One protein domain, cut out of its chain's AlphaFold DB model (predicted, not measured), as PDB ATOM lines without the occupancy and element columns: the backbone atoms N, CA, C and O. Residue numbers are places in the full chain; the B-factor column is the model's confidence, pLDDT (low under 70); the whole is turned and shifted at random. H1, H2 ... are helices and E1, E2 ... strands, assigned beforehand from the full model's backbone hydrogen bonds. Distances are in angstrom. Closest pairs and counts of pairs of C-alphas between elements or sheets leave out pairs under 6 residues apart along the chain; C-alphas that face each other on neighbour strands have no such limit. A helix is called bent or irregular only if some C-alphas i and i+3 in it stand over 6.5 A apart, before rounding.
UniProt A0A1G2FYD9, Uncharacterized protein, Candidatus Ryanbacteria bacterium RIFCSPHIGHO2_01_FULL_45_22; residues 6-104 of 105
ATOM      1  N   CYS A   6     146.311  85.697 134.738       86.00
ATOM      2  CA  CYS A   6     145.747  86.833 134.007       86.00
ATOM      3  C   CYS A   6     146.869  87.633 133.339       86.00
ATOM      4  O   CYS A   6     147.712  88.231 134.012       86.00
ATOM      5  N   GLN A   7     146.878  87.660 132.008       90.69
ATOM      6  CA  GLN A   7     147.808  88.458 131.220       90.69
ATOM      7  C   GLN A   7     147.155  89.783 130.823       90.69
ATOM      8  O   GLN A   7     146.119  89.800 130.160       90.69
ATOM      9  N   VAL A   8     147.799  90.898 131.174       94.50
ATOM     10  CA  VAL A   8     147.363  92.253 130.802       94.50
ATOM     11  C   VAL A   8     148.317  92.833 129.763       94.50
ATOM     12  O   VAL A   8     149.536  92.811 129.956       94.50
ATOM     13  N   MET A   9     147.775  93.366 128.671       95.44
ATOM     14  CA  MET A   9     148.543  93.885 127.535       95.44
ATOM     15  C   MET A   9     147.953  95.173 126.969       95.44
ATOM     16  O   MET A   9     146.738  95.360 126.971       95.44
ATOM     17  N   VAL A  10     148.824  96.034 126.449       96.25
ATOM     18  CA  VAL A  10     148.420  97.151 125.592       96.25
ATOM     19  C   VAL A  10     148.160  96.604 124.190       96.25
ATOM     20  O   VAL A  10     148.951  95.826 123.660       96.25
ATOM     21  N   VAL A  11     147.028  96.982 123.604       94.88
ATOM     22  CA  VAL A  11     146.620  96.581 122.257       94.88
ATOM     23  C   VAL A  11     146.475  97.831 121.403       94.88
ATOM     24  O   VAL A  11     145.621  98.674 121.678       94.88
ATOM     25  N   GLU A  12     147.292  97.942 120.359       94.88
ATOM     26  CA  GLU A  12     147.184  99.013 119.370       94.88
ATOM     27  C   GLU A  12     146.148  98.660 118.292       94.88
ATOM     28  O   GLU A  12     146.145  97.572 117.716       94.88
ATOM     29  N   TYR A  13     145.283  99.624 117.990       91.12
ATOM     30  CA  TYR A  13     144.348  99.638 116.874       91.12
ATOM     31  C   TYR A  13     144.716 100.801 115.941       91.12
ATOM     32  O   TYR A  13     144.231 101.919 116.137       91.12
ATOM     33  N   PRO A  14     145.530 100.568 114.892       88.69
ATOM     34  CA  PRO A  14     146.045 101.637 114.030       88.69
ATOM     35  C   PRO A  14     144.957 102.459 113.328       88.69
ATOM     36  O   PRO A  14     145.121 103.658 113.105       88.69
ATOM     37  N   ALA A  15     143.821 101.826 113.010       89.00
ATOM     38  CA  ALA A  15     142.658 102.488 112.417       89.00
ATOM     39  C   ALA A  15     141.933 103.444 113.388       89.00
ATOM     40  O   ALA A  15     141.083 104.224 112.963       89.00
ATOM     41  N   GLY A  16     142.273 103.394 114.677       89.19
ATOM     42  CA  GLY A  16     141.556 104.072 115.742       89.19
ATOM     43  C   GLY A  16     140.287 103.329 116.158       89.19
ATOM     44  O   GLY A  16     139.668 102.584 115.399       89.19
ATOM     45  N   VAL A  17     139.899 103.555 117.403       90.50
ATOM     46  CA  VAL A  17     138.644 103.117 117.999       90.50
ATOM     47  C   VAL A  17     137.811 104.368 118.215       90.50
ATOM     48  O   VAL A  17     138.231 105.277 118.927       90.50
ATOM     49  N   ILE A  18     136.633 104.421 117.596       91.25
ATOM     50  CA  ILE A  18     135.673 105.513 117.765       91.25
ATOM     51  C   ILE A  18     134.400 104.916 118.344       91.25
ATOM     52  O   ILE A  18     133.788 104.034 117.746       91.25
ATOM     53  N   GLN A  19     133.996 105.407 119.508       90.38
ATOM     54  CA  GLN A  19     132.777 104.987 120.185       90.38
ATOM     55  C   GLN A  19     131.848 106.188 120.289       90.38
ATOM     56  O   GLN A  19     132.184 107.196 120.911       90.38
ATOM     57  N   GLY A  20     130.690 106.093 119.642       90.25
ATOM     58  CA  GLY A  20     129.717 107.176 119.550       90.25
ATOM     59  C   GLY A  20     128.339 106.772 120.055       90.25
ATOM     60  O   GLY A  20     127.997 105.594 120.152       90.25
ATOM     61  N   CYS A  21     127.516 107.769 120.355       89.50
ATOM     62  CA  CYS A  21     126.109 107.560 120.645       89.50
ATOM     63  C   CYS A  21     125.306 107.450 119.345       89.50
ATOM     64  O   CYS A  21     125.274 108.386 118.553       89.50
ATOM     65  N   LYS A  22     124.574 106.350 119.147       86.62
ATOM     66  CA  LYS A  22     123.701 106.172 117.971       86.62
ATOM     67  C   LYS A  22     122.541 107.174 117.904       86.62
ATOM     68  O   LYS A  22     122.084 107.488 116.811       86.62
ATOM     69  N   VAL A  23     122.079 107.673 119.055       90.50
ATOM     70  CA  VAL A  23     120.922 108.578 119.151       90.50
ATOM     71  C   VAL A  23     121.294 109.988 118.694       90.50
ATOM     72  O   VAL A  23     120.704 110.509 117.753       90.50
ATOM     73  N   CYS A  24     122.298 110.602 119.326       92.69
ATOM     74  CA  CYS A  24     122.699 111.984 119.040       92.69
ATOM     75  C   CYS A  24     123.895 112.101 118.081       92.69
ATOM     76  O   CYS A  24     124.261 113.209 117.702       92.69
ATOM     77  N   ARG A  25     124.507 110.975 117.685       91.19
ATOM     78  CA  ARG A  25     125.706 110.885 116.824       91.19
ATOM     79  C   ARG A  25     126.971 111.531 117.400       91.19
ATOM     80  O   ARG A  25     127.975 111.627 116.699       91.19
ATOM     81  N   THR A  26     126.959 111.923 118.673       93.81
ATOM     82  CA  THR A  26     128.135 112.458 119.369       93.81
ATOM     83  C   THR A  26     129.183 111.371 119.582       93.81
ATOM     84  O   THR A  26     128.861 110.258 120.005       93.81
ATOM     85  N   ILE A  27     130.448 111.706 119.327       92.06
ATOM     86  CA  ILE A  27     131.596 110.872 119.688       92.06
ATOM     87  C   ILE A  27     131.766 110.940 121.207       92.06
ATOM     88  O   ILE A  27     131.930 112.020 121.765       92.06
ATOM     89  N   LEU A  28     131.709 109.788 121.871       91.06
ATOM     90  CA  LEU A  28     131.860 109.671 123.324       91.06
ATOM     91  C   LEU A  28     133.310 109.398 123.712       91.06
ATOM     92  O   LEU A  28     133.779 109.867 124.747       91.06
ATOM     93  N   LYS A  29     134.021 108.626 122.889       91.44
ATOM     94  CA  LYS A  29     135.417 108.286 123.134       91.44
ATOM     95  C   LYS A  29     136.137 107.972 121.821       91.44
ATOM     96  O   LYS A  29     135.563 107.341 120.932       91.44
ATOM     97  N   ILE A  30     137.390 108.407 121.725       93.56
ATOM     98  CA  ILE A  30     138.310 108.102 120.630       93.56
ATOM     99  C   ILE A  30     139.678 107.724 121.203       93.56
ATOM    100  O   ILE A  30     140.053 108.197 122.275       93.56
ATOM    101  N   GLY A  31     140.398 106.837 120.526       94.31
ATOM    102  CA  GLY A  31     141.761 106.459 120.889       94.31
ATOM    103  C   GLY A  31     142.335 105.432 119.923       94.31
ATOM    104  O   GLY A  31     141.646 104.973 119.014       94.31
ATOM    105  N   LYS A  32     143.599 105.072 120.116       95.75
ATOM    106  CA  LYS A  32     144.306 104.049 119.330       95.75
ATOM    107  C   LYS A  32     144.765 102.873 120.175       95.75
ATOM    108  O   LYS A  32     144.959 101.796 119.632       95.75
ATOM    109  N   PHE A  33     144.894 103.056 121.482       96.44
ATOM    110  CA  PHE A  33     145.388 102.026 122.383       96.44
ATOM    111  C   PHE A  33     144.286 101.590 123.346       96.44
ATOM    112  O   PHE A  33     143.514 102.418 123.832       96.44
ATOM    113  N   LEU A  34     144.214 100.288 123.610       95.44
ATOM    114  CA  LEU A  34     143.293  99.644 124.548       95.44
ATOM    115  C   LEU A  34     144.075  98.778 125.537       95.44
ATOM    116  O   LEU A  34     145.198  98.369 125.250       95.44
ATOM    117  N   ILE A  35     143.447  98.420 126.658       96.62
ATOM    118  CA  ILE A  35     143.971  97.391 127.566       96.62
ATOM    119  C   ILE A  35     143.213  96.091 127.331       96.62
ATOM    120  O   ILE A  35     142.004  96.024 127.547       96.62
ATOM    121  N   GLY A  36     143.931  95.065 126.886       94.88
ATOM    122  CA  GLY A  36     143.439  93.699 126.768       94.88
ATOM    123  C   GLY A  36     143.783  92.887 128.012       94.88
ATOM    124  O   GLY A  36     144.896  92.976 128.531       94.88
ATOM    125  N   LEU A  37     142.832  92.077 128.470       94.00
ATOM    126  CA  LEU A  37     143.026  91.092 129.527       94.00
ATOM    127  C   LEU A  37     142.738  89.699 128.971       94.00
ATOM    128  O   LEU A  37     141.697  89.469 128.351       94.00
ATOM    129  N   HIS A  38     143.655  88.772 129.213       92.06
ATOM    130  CA  HIS A  38     143.507  87.362 128.889       92.06
ATOM    131  C   HIS A  38     143.554  86.554 130.183       92.06
ATOM    132  O   HIS A  38     144.584  86.519 130.849       92.06
ATOM    133  N   VAL A  39     142.423  85.962 130.556       88.62
ATOM    134  CA  VAL A  39     142.239  85.240 131.819       88.62
ATOM    135  C   VAL A  39     142.142  83.752 131.518       88.62
ATOM    136  O   VAL A  39     141.259  83.348 130.759       88.62
ATOM    137  N   HIS A  40     143.033  82.958 132.110       85.69
ATOM    138  CA  HIS A  40     142.992  81.500 132.039       85.69
ATOM    139  C   HIS A  40     142.396  80.922 133.327       85.69
ATOM    140  O   HIS A  40     143.000  81.026 134.398       85.69
ATOM    141  N   GLU A  41     141.216  80.316 133.228       82.69
ATOM    142  CA  GLU A  41     140.476  79.771 134.369       82.69
ATOM    143  C   GLU A  41     139.827  78.435 133.993       82.69
ATOM    144  O   GLU A  41     139.137  78.339 132.976       82.69
ATOM    145  N   ASP A  42     140.058  77.398 134.803       83.38
ATOM    146  CA  ASP A  42     139.505  76.047 134.631       83.38
ATOM    147  C   ASP A  42     139.681  75.484 133.206       83.38
ATOM    148  O   ASP A  42     138.751  74.942 132.595       83.38
ATOM    149  N   GLY A  43     140.881  75.654 132.635       81.75
ATOM    150  CA  GLY A  43     141.195  75.228 131.269       81.75
ATOM    151  C   GLY A  43     140.462  75.999 130.161       81.75
ATOM    152  O   GLY A  43     140.432  75.537 129.015       81.75
ATOM    153  N   LYS A  44     139.857  77.154 130.471       84.19
ATOM    154  CA  LYS A  44     139.219  78.057 129.506       84.19
ATOM    155  C   LYS A  44     139.946  79.394 129.446       84.19
ATOM    156  O   LYS A  44     140.354  79.952 130.457       84.19
ATOM    157  N   ASP A  45     140.029  79.923 128.233       86.31
ATOM    158  CA  ASP A  45     140.597  81.232 127.945       86.31
ATOM    159  C   ASP A  45     139.488  82.261 127.725       86.31
ATOM    160  O   ASP A  45     138.668  82.138 126.807       86.31
ATOM    161  N   PHE A  46     139.491  83.317 128.531       88.69
ATOM    162  CA  PHE A  46     138.578  84.442 128.398       88.69
ATOM    163  C   PHE A  46     139.338  85.701 127.999       88.69
ATOM    164  O   PHE A  46     140.365  86.042 128.584       88.69
ATOM    165  N   LYS A  47     138.821  86.416 126.998       90.62
ATOM    166  CA  LYS A  47     139.425  87.649 126.484       90.62
ATOM    167  C   LYS A  47     138.496  88.826 126.715       90.62
ATOM    168  O   LYS A  47     137.353  88.828 126.250       90.62
ATOM    169  N   TYR A  48     139.030  89.839 127.378       92.94
ATOM    170  CA  TYR A  48     138.321  91.057 127.724       92.94
ATOM    171  C   TYR A  48     139.111  92.283 127.288       92.94
ATOM    172  O   TYR A  48     140.332  92.243 127.146       92.94
ATOM    173  N   PHE A  49     138.399  93.387 127.133       94.56
ATOM    174  CA  PHE A  49     138.971  94.719 127.147       94.56
ATOM    175  C   PHE A  49     138.572  95.445 128.424       94.56
ATOM    176  O   PHE A  49     137.489  95.214 128.970       94.56
ATOM    177  N   LEU A  50     139.430  96.356 128.865       95.12
ATOM    178  CA  LEU A  50     139.084  97.308 129.906       95.12
ATOM    179  C   LEU A  50     138.097  98.347 129.355       95.12
ATOM    180  O   LEU A  50     138.328  98.982 128.324       95.12
ATOM    181  N   GLY A  51     136.975  98.498 130.042       94.31
ATOM    182  CA  GLY A  51     135.964  99.518 129.820       94.31
ATOM    183  C   GLY A  51     136.104 100.689 130.782       94.31
ATOM    184  O   GLY A  51     136.924 100.692 131.689       94.31
ATOM    185  N   THR A  52     135.260 101.694 130.611       91.12
ATOM    186  CA  THR A  52     134.997 102.696 131.643       91.12
ATOM    187  C   THR A  52     133.798 102.254 132.480       91.12
ATOM    188  O   THR A  52     132.968 101.474 131.995       91.12
ATOM    189  N   PRO A  53     133.624 102.788 133.702       87.75
ATOM    190  CA  PRO A  53     132.344 102.700 134.393       87.75
ATOM    191  C   PRO A  53     131.183 103.089 133.455       87.75
ATOM    192  O   PRO A  53     131.358 103.998 132.630       87.75
ATOM    193  N   PRO A  54     130.024 102.404 133.534       86.06
ATOM    194  CA  PRO A  54     128.854 102.764 132.746       86.06
ATOM    195  C   PRO A  54     128.484 104.228 132.969       86.06
ATOM    196  O   PRO A  54     128.461 104.709 134.101       86.06
ATOM    197  N   GLN A  55     128.213 104.930 131.876       87.75
ATOM    198  CA  GLN A  55     127.872 106.347 131.900       87.75
ATOM    199  C   GLN A  55     126.547 106.568 131.183       87.75
ATOM    200  O   GLN A  55     126.305 106.016 130.106       87.75
ATOM    201  N   GLU A  56     125.672 107.360 131.797       91.88
ATOM    202  CA  GLU A  56     124.394 107.704 131.194       91.88
ATOM    203  C   GLU A  56     124.612 108.692 130.051       91.88
ATOM    204  O   GLU A  56     125.242 109.738 130.214       91.88
ATOM    205  N   HIS A  57     124.080 108.365 128.879       91.44
ATOM    206  CA  HIS A  57     124.115 109.262 127.740       91.44
ATOM    207  C   HIS A  57     122.893 109.045 126.848       91.44
ATOM    208  O   HIS A  57     122.627 107.931 126.397       91.44
ATOM    209  N   CYS A  58     122.160 110.128 126.565       92.19
ATOM    210  CA  CYS A  58     120.901 110.096 125.811       92.19
ATOM    211  C   CYS A  58     119.853 109.122 126.388       92.19
ATOM    212  O   CYS A  58     119.142 108.475 125.626       92.19
ATOM    213  N   GLY A  59     119.760 109.018 127.719       91.06
ATOM    214  CA  GLY A  59     118.773 108.167 128.399       91.06
ATOM    215  C   GLY A  59     119.113 106.673 128.422       91.06
ATOM    216  O   GLY A  59     118.287 105.871 128.847       91.06
ATOM    217  N   GLU A  60     120.315 106.285 127.988       88.88
ATOM    218  CA  GLU A  60     120.792 104.901 128.029       88.88
ATOM    219  C   GLU A  60     122.118 104.801 128.789       88.88
ATOM    220  O   GLU A  60     122.974 105.683 128.700       88.88
ATOM    221  N   GLN A  61     122.320 103.688 129.494       88.81
ATOM    222  CA  GLN A  61     123.610 103.347 130.093       88.81
ATOM    223  C   GLN A  61     124.567 102.854 129.006       88.81
ATOM    224  O   GLN A  61     124.365 101.791 128.413       88.81
ATOM    225  N   LYS A  62     125.621 103.623 128.731       86.88
ATOM    226  CA  LYS A  62     126.637 103.283 127.732       86.88
ATOM    227  C   LYS A  62     127.815 102.584 128.396       86.88
ATOM    228  O   LYS A  62     128.457 103.134 129.289       86.88
ATOM    229  N   LYS A  63     128.117 101.381 127.913       89.25
ATOM    230  CA  LYS A  63     129.380 100.686 128.178       89.25
ATOM    231  C   LYS A  63     130.355 101.058 127.072       89.25
ATOM    232  O   LYS A  63     130.032 100.882 125.898       89.25
ATOM    233  N   ILE A  64     131.496 101.616 127.450       91.12
ATOM    234  CA  ILE A  64     132.470 102.183 126.520       91.12
ATOM    235  C   ILE A  64     133.830 101.599 126.875       91.12
ATOM    236  O   ILE A  64     134.177 101.524 128.049       91.12
ATOM    237  N   LEU A  65     134.599 101.189 125.872       93.12
ATOM    238  CA  LEU A  65     135.981 100.769 126.047       93.12
ATOM    239  C   LEU A  65     136.827 101.942 126.524       93.12
ATOM    240  O   LEU A  65     136.707 103.058 126.006       93.12
ATOM    241  N   GLN A  66     137.710 101.671 127.475       94.44
ATOM    242  CA  GLN A  66     138.734 102.619 127.858       94.44
ATOM    243  C   GLN A  66     139.807 102.616 126.771       94.44
ATOM    244  O   GLN A  66     140.467 101.607 126.531       94.44
ATOM    245  N   CYS A  67     139.943 103.750 126.089       94.81
ATOM    246  CA  CYS A  67     140.949 103.941 125.059       94.81
ATOM    247  C   CYS A  67     141.794 105.186 125.308       94.81
ATOM    248  O   CYS A  67     141.331 106.157 125.923       94.81
ATOM    249  N   PHE A  68     143.018 105.118 124.798       95.75
ATOM    250  CA  PHE A  68     144.080 106.096 124.990       95.75
ATOM    251  C   PHE A  68     144.615 106.561 123.645       95.75
ATOM    252  O   PHE A  68     144.544 105.830 122.648       95.75
ATOM    253  N   GLU A  69     145.121 107.787 123.608       95.00
ATOM    254  CA  GLU A  69     145.676 108.357 122.383       95.00
ATOM    255  C   GLU A  69     147.122 107.919 122.172       95.00
ATOM    256  O   GLU A  69     147.521 107.724 121.020       95.00
ATOM    257  N   THR A  70     147.867 107.703 123.261       96.19
ATOM    258  CA  THR A  70     149.271 107.276 123.221       96.19
ATOM    259  C   THR A  70     149.508 105.942 123.925       96.19
ATOM    260  O   THR A  70     148.710 105.482 124.748       96.19
ATOM    261  N   GLU A  71     150.629 105.307 123.580       96.31
ATOM    262  CA  GLU A  71     151.065 104.060 124.202       96.31
ATOM    263  C   GLU A  71     151.463 104.283 125.666       96.31
ATOM    264  O   GLU A  71     151.141 103.453 126.510       96.31
ATOM    265  N   GLU A  72     152.086 105.419 126.002       97.44
ATOM    266  CA  GLU A  72     152.512 105.717 127.375       97.44
ATOM    267  C   GLU A  72     151.327 105.820 128.343       97.44
ATOM    268  O   GLU A  72     151.401 105.330 129.471       97.44
ATOM    269  N   GLU A  73     150.220 106.425 127.907       96.75
ATOM    270  CA  GLU A  73     148.984 106.487 128.694       96.75
ATOM    271  C   GLU A  73     148.401 105.090 128.933       96.75
ATOM    272  O   GLU A  73     148.000 104.757 130.053       96.75
ATOM    273  N   ALA A  74     148.378 104.261 127.887       96.69
ATOM    274  CA  ALA A  74     147.897 102.891 127.977       96.69
ATOM    275  C   ALA A  74     148.801 102.036 128.876       96.69
ATOM    276  O   ALA A  74     148.310 101.255 129.687       96.69
ATOM    277  N   GLU A  75     150.117 102.210 128.796       97.31
ATOM    278  CA  GLU A  75     151.069 101.489 129.633       97.31
ATOM    279  C   GLU A  75     150.954 101.907 131.106       97.31
ATOM    280  O   GLU A  75     150.943 101.054 131.998       97.31
ATOM    281  N   ALA A  76     150.760 103.200 131.385       97.06
ATOM    282  CA  ALA A  76     150.480 103.675 132.737       97.06
ATOM    283  C   ALA A  76     149.203 103.040 133.311       97.06
ATOM    284  O   ALA A  76     149.174 102.659 134.483       97.06
ATOM    285  N   GLU A  77     148.154 102.882 132.499       96.62
ATOM    286  CA  GLU A  77     146.943 102.191 132.938       96.62
ATOM    287  C   GLU A  77     147.160 100.683 133.106       96.62
ATOM    288  O   GLU A  77     146.722 100.109 134.103       96.62
ATOM    289  N   ARG A  78     147.887 100.034 132.188       96.12
ATOM    290  CA  ARG A  78     148.254  98.617 132.304       96.12
ATOM    291  C   ARG A  78     148.936  98.336 133.642       96.12
ATOM    292  O   ARG A  78     148.585  97.357 134.298       96.12
ATOM    293  N   LEU A  79     149.856  99.198 134.075       95.69
ATOM    294  CA  LEU A  79     150.517  99.074 135.377       95.69
ATOM    295  C   LEU A  79     149.534  99.187 136.552       95.69
ATOM    296  O   LEU A  79     149.652  98.423 137.508       95.69
ATOM    297  N   LYS A  80     148.526 100.068 136.478       95.25
ATOM    298  CA  LYS A  80     147.471 100.150 137.508       95.25
ATOM    299  C   LYS A  80     146.629  98.879 137.562       95.25
ATOM    300  O   LYS A  80     146.355  98.382 138.652       95.25
ATOM    301  N   VAL A  81     146.252  98.332 136.405       94.19
ATOM    302  CA  VAL A  81     145.500  97.069 136.331       94.19
ATOM    303  C   VAL A  81     146.325  95.924 136.914       94.19
ATOM    304  O   VAL A  81     145.808  95.143 137.707       94.19
ATOM    305  N   LEU A  82     147.617  95.845 136.584       93.19
ATOM    306  CA  LEU A  82     148.520  94.851 137.166       93.19
ATOM    307  C   LEU A  82     148.653  95.011 138.690       93.19
ATOM    308  O   LEU A  82     148.615  94.006 139.394       93.19
ATOM    309  N   SER A  83     148.746  96.244 139.205       92.69
ATOM    310  CA  SER A  83     148.754  96.505 140.654       92.69
ATOM    311  C   SER A  83     147.466  96.011 141.309       92.69
ATOM    312  O   SER A  83     147.522  95.267 142.285       92.69
ATOM    313  N   HIS A  84     146.303  96.328 140.725       92.12
ATOM    314  CA  HIS A  84     145.004  95.849 141.211       92.12
ATOM    315  C   HIS A  84     144.946  94.321 141.262       92.12
ATOM    316  O   HIS A  84     144.566  93.756 142.283       92.12
ATOM    317  N   LEU A  85     145.364  93.641 140.189       90.44
ATOM    318  CA  LEU A  85     145.392  92.177 140.141       90.44
ATOM    319  C   LEU A  85     146.356  91.589 141.176       90.44
ATOM    320  O   LEU A  85     146.026  90.588 141.805       90.44
ATOM    321  N   SER A  86     147.514  92.215 141.390       88.06
ATOM    322  CA  SER A  86     148.475  91.783 142.408       88.06
ATOM    323  C   SER A  86     147.953  91.980 143.833       88.06
ATOM    324  O   SER A  86     148.270  91.181 144.709       88.06
ATOM    325  N   GLU A  87     147.188  93.043 144.085       88.12
ATOM    326  CA  GLU A  87     146.652  93.370 145.410       88.12
ATOM    327  C   GLU A  87     145.381  92.582 145.745       88.12
ATOM    328  O   GLU A  87     145.184  92.175 146.889       88.12
ATOM    329  N   LYS A  88     144.493  92.395 144.764       86.75
ATOM    330  CA  LYS A  88     143.181  91.756 144.949       86.75
ATOM    331  C   LYS A  88     143.178  90.273 144.612       86.75
ATOM    332  O   LYS A  88     142.315  89.554 145.104       86.75
ATOM    333  N   GLY A  89     144.102  89.815 143.766       84.00
ATOM    334  CA  GLY A  89     144.116  88.447 143.248       84.00
ATOM    335  C   GLY A  89     142.943  88.121 142.319       84.00
ATOM    336  O   GLY A  89     142.724  86.955 142.008       84.00
ATOM    337  N   SER A  90     142.161  89.119 141.893       84.56
ATOM    338  CA  SER A  90     140.975  88.925 141.061       84.56
ATOM    339  C   SER A  90     140.733  90.111 140.131       84.56
ATOM    340  O   SER A  90     141.162  91.237 140.389       84.56
ATOM    341  N   THR A  91     139.997  89.865 139.048       85.75
ATOM    342  CA  THR A  91     139.500  90.913 138.147       85.75
ATOM    343  C   THR A  91     138.237  91.602 138.674       85.75
ATOM    344  O   THR A  91     137.660  92.440 137.981       85.75
ATOM    345  N   GLU A  92     137.764  91.247 139.873       86.19
ATOM    346  CA  GLU A  92     136.570  91.845 140.468       86.19
ATOM    347  C   GLU A  92     136.778  93.353 140.679       86.19
ATOM    348  O   GLU A  92     137.844  93.806 141.102       86.19
ATOM    349  N   GLY A  93     135.760  94.144 140.336       85.38
ATOM    350  CA  GLY A  93     135.821  95.607 140.369       85.38
ATOM    351  C   GLY A  93     136.437  96.252 139.123       85.38
ATOM    352  O   GLY A  93     136.281  97.460 138.948       85.38
ATOM    353  N   LEU A  94     137.062  95.483 138.224       90.19
ATOM    354  CA  LEU A  94     137.469  96.005 136.923       90.19
ATOM    355  C   LEU A  94     136.259  96.056 135.973       90.19
ATOM    356  O   LEU A  94     135.543  95.059 135.829       90.19
ATOM    357  N   PRO A  95     136.017  97.183 135.287       91.38
ATOM    358  CA  PRO A  95     135.001  97.265 134.243       91.38
ATOM    359  C   PRO A  95     135.454  96.461 133.016       91.38
ATOM    360  O   PRO A  95     136.118  96.989 132.136       91.38
ATOM    361  N   LEU A  96     135.123  95.171 132.949       91.12
ATOM    362  CA  LEU A  96     135.497  94.306 131.826       91.12
ATOM    363  C   LEU A  96     134.405  94.251 130.752       91.12
ATOM    364  O   LEU A  96     133.215  94.148 131.052       91.12
ATOM    365  N   MET A  97     134.820  94.280 129.485       89.75
ATOM    366  CA  MET A  97     133.956  94.127 128.311       89.75
ATOM    367  C   MET A  97     134.446  92.955 127.458       89.75
ATOM    368  O   MET A  97     135.646  92.821 127.223       89.75
ATOM    369  N   GLY A  98     133.542  92.080 127.010       82.12
ATOM    370  CA  GLY A  98     133.925  90.889 126.253       82.12
ATOM    371  C   GLY A  98     134.462  91.251 124.868       82.12
ATOM    372  O   GLY A  98     133.959  92.161 124.215       82.12
ATOM    373  N   PHE A  99     135.447  90.503 124.365       71.38
ATOM    374  CA  PHE A  99     136.046  90.766 123.044       71.38
ATOM    375  C   PHE A  99     135.024  90.756 121.883       71.38
ATOM    376  O   PHE A  99     135.228  91.399 120.853       71.38
ATOM    377  N   PHE A 100     133.910  90.034 122.044       57.00
ATOM    378  CA  PHE A 100     132.833  89.936 121.055       57.00
ATOM    379  C   PHE A 100     131.903  91.162 121.022       57.00
ATOM    380  O   PHE A 100     131.199  91.348 120.029       57.00
ATOM    381  N   ASP A 101     131.934  92.032 122.040       54.94
ATOM    382  CA  ASP A 101     131.082  93.230 122.108       54.94
ATOM    383  C   ASP A 101     131.464  94.301 121.073       54.94
ATOM    384  O   ASP A 101     130.654  95.164 120.740       54.94
ATOM    385  N   LEU A 102     132.661  94.210 120.481       50.22
ATOM    386  CA  LEU A 102     133.106  95.095 119.397       50.22
ATOM    387  C   LEU A 102     132.323  94.926 118.083       50.22
ATOM    388  O   LEU A 102     132.446  95.771 117.201       50.22
ATOM    389  N   ARG A 103     131.547  93.844 117.915       40.84
ATOM    390  CA  ARG A 103     130.775  93.575 116.683       40.84
ATOM    391  C   ARG A 103     129.286  93.912 116.790       40.84
ATOM    392  O   ARG A 103     128.588  93.819 115.784       40.84
ATOM    393  N   SER A 104     128.803  94.279 117.977       36.94
ATOM    394  CA  SER A 104     127.364  94.417 118.260       36.94
ATOM    395  C   SER A 104     126.889  95.866 118.423       36.94
ATOM    396  O   SER A 104     125.717  96.088 118.731       36.94
TER     397      SER A 104
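This is residues 6 to 104 of the 105 residues of an uncharacterized protein of Candidatus Ryanbacteria bacterium RIFCSPHIGHO2_01_FULL_45_22 (UniProt A0A1G2FYD9). A strongly twisted antiparallel sheet, built on two long bent strands, E1 and E2, has helix H1 packed slantwise over one face, while E3 and short E6 complete the sheet and little H2 sits beside it. The looped end of the E1 and E2 hairpin and the small separate hairpin E4 and E5 lie toward one end of the long axis, the E2 to E3 turn toward the other. The 99 printed residues include two named helices and six named strands in the order E1 E2 E3 E4 E5 H1 E6 H2; the large sheet runs E1 - E2 - E3 - E6, and the class is mixed. The whole is compact, with a radius of gyration of the C-alphas of 14.0 A, and only just elongated, spanning 41 by 27 by 23 A.

Start at E1, residues 6 to 20, which bends by 97 degrees at residue 15. Its hairpin partner E2, residues 27 to 41, bends by 79 degrees at residue 32; look for N 9 and O 36, 2.9 A apart. E3, residues 44 to 50, completes a meander, each strand the antiparallel neighbour of the one before, with N 39 and O 46 at 2.9 A. E4, residues 55 to 57, and E5, residues 60 to 62, form an antiparallel hairpin, N 57 and O 60 at 2.9 A; both are apart from E2. Residues 67 to 68 pair antiparallel with residues 33 to 34 of E2. H1, residues 71 to 88, makes two layers, a helix on one face of a sheet: it is over E1 and E2 at a height over the sheet of 9.0 A, 37 degrees from E2 on the local plane. Its closest C-alphas to E1 are Ala 74 and Val 10, 6.2 A apart. E6, residues 96 to 98, is an edge strand beside E3, with N 49 and O 97 at 2.8 A. H2, residues 99 to 103, stands at the sheet's level; the closest C-alphas of H2 and E3 are Phe 99 and Tyr 48, 5.2 A apart. In H1 every O i to N i+4 pair is within hydrogen-bond range; in H2, 0 of 1 is, and 1 of 2 O i to N i+3 pairs.

Find C-alpha 6 at (145.747, 86.833, 134.007); from there E1 covers 29.7 A. E2 covers 35.5 A and E3 19.3 A. Find C-alpha 71 at (151.065, 104.060, 124.202); H1 runs 25.4 A from it. H2 ends at C-alpha 103, (130.775, 93.575, 116.683).

The C-alphas of Cys 24 and Gly 43 are the two farthest apart, 42.9 A. The printed part has no cut, and no link is long. Mean pLDDT of the printed part is 88.9; residues 100 to 104 are under 70.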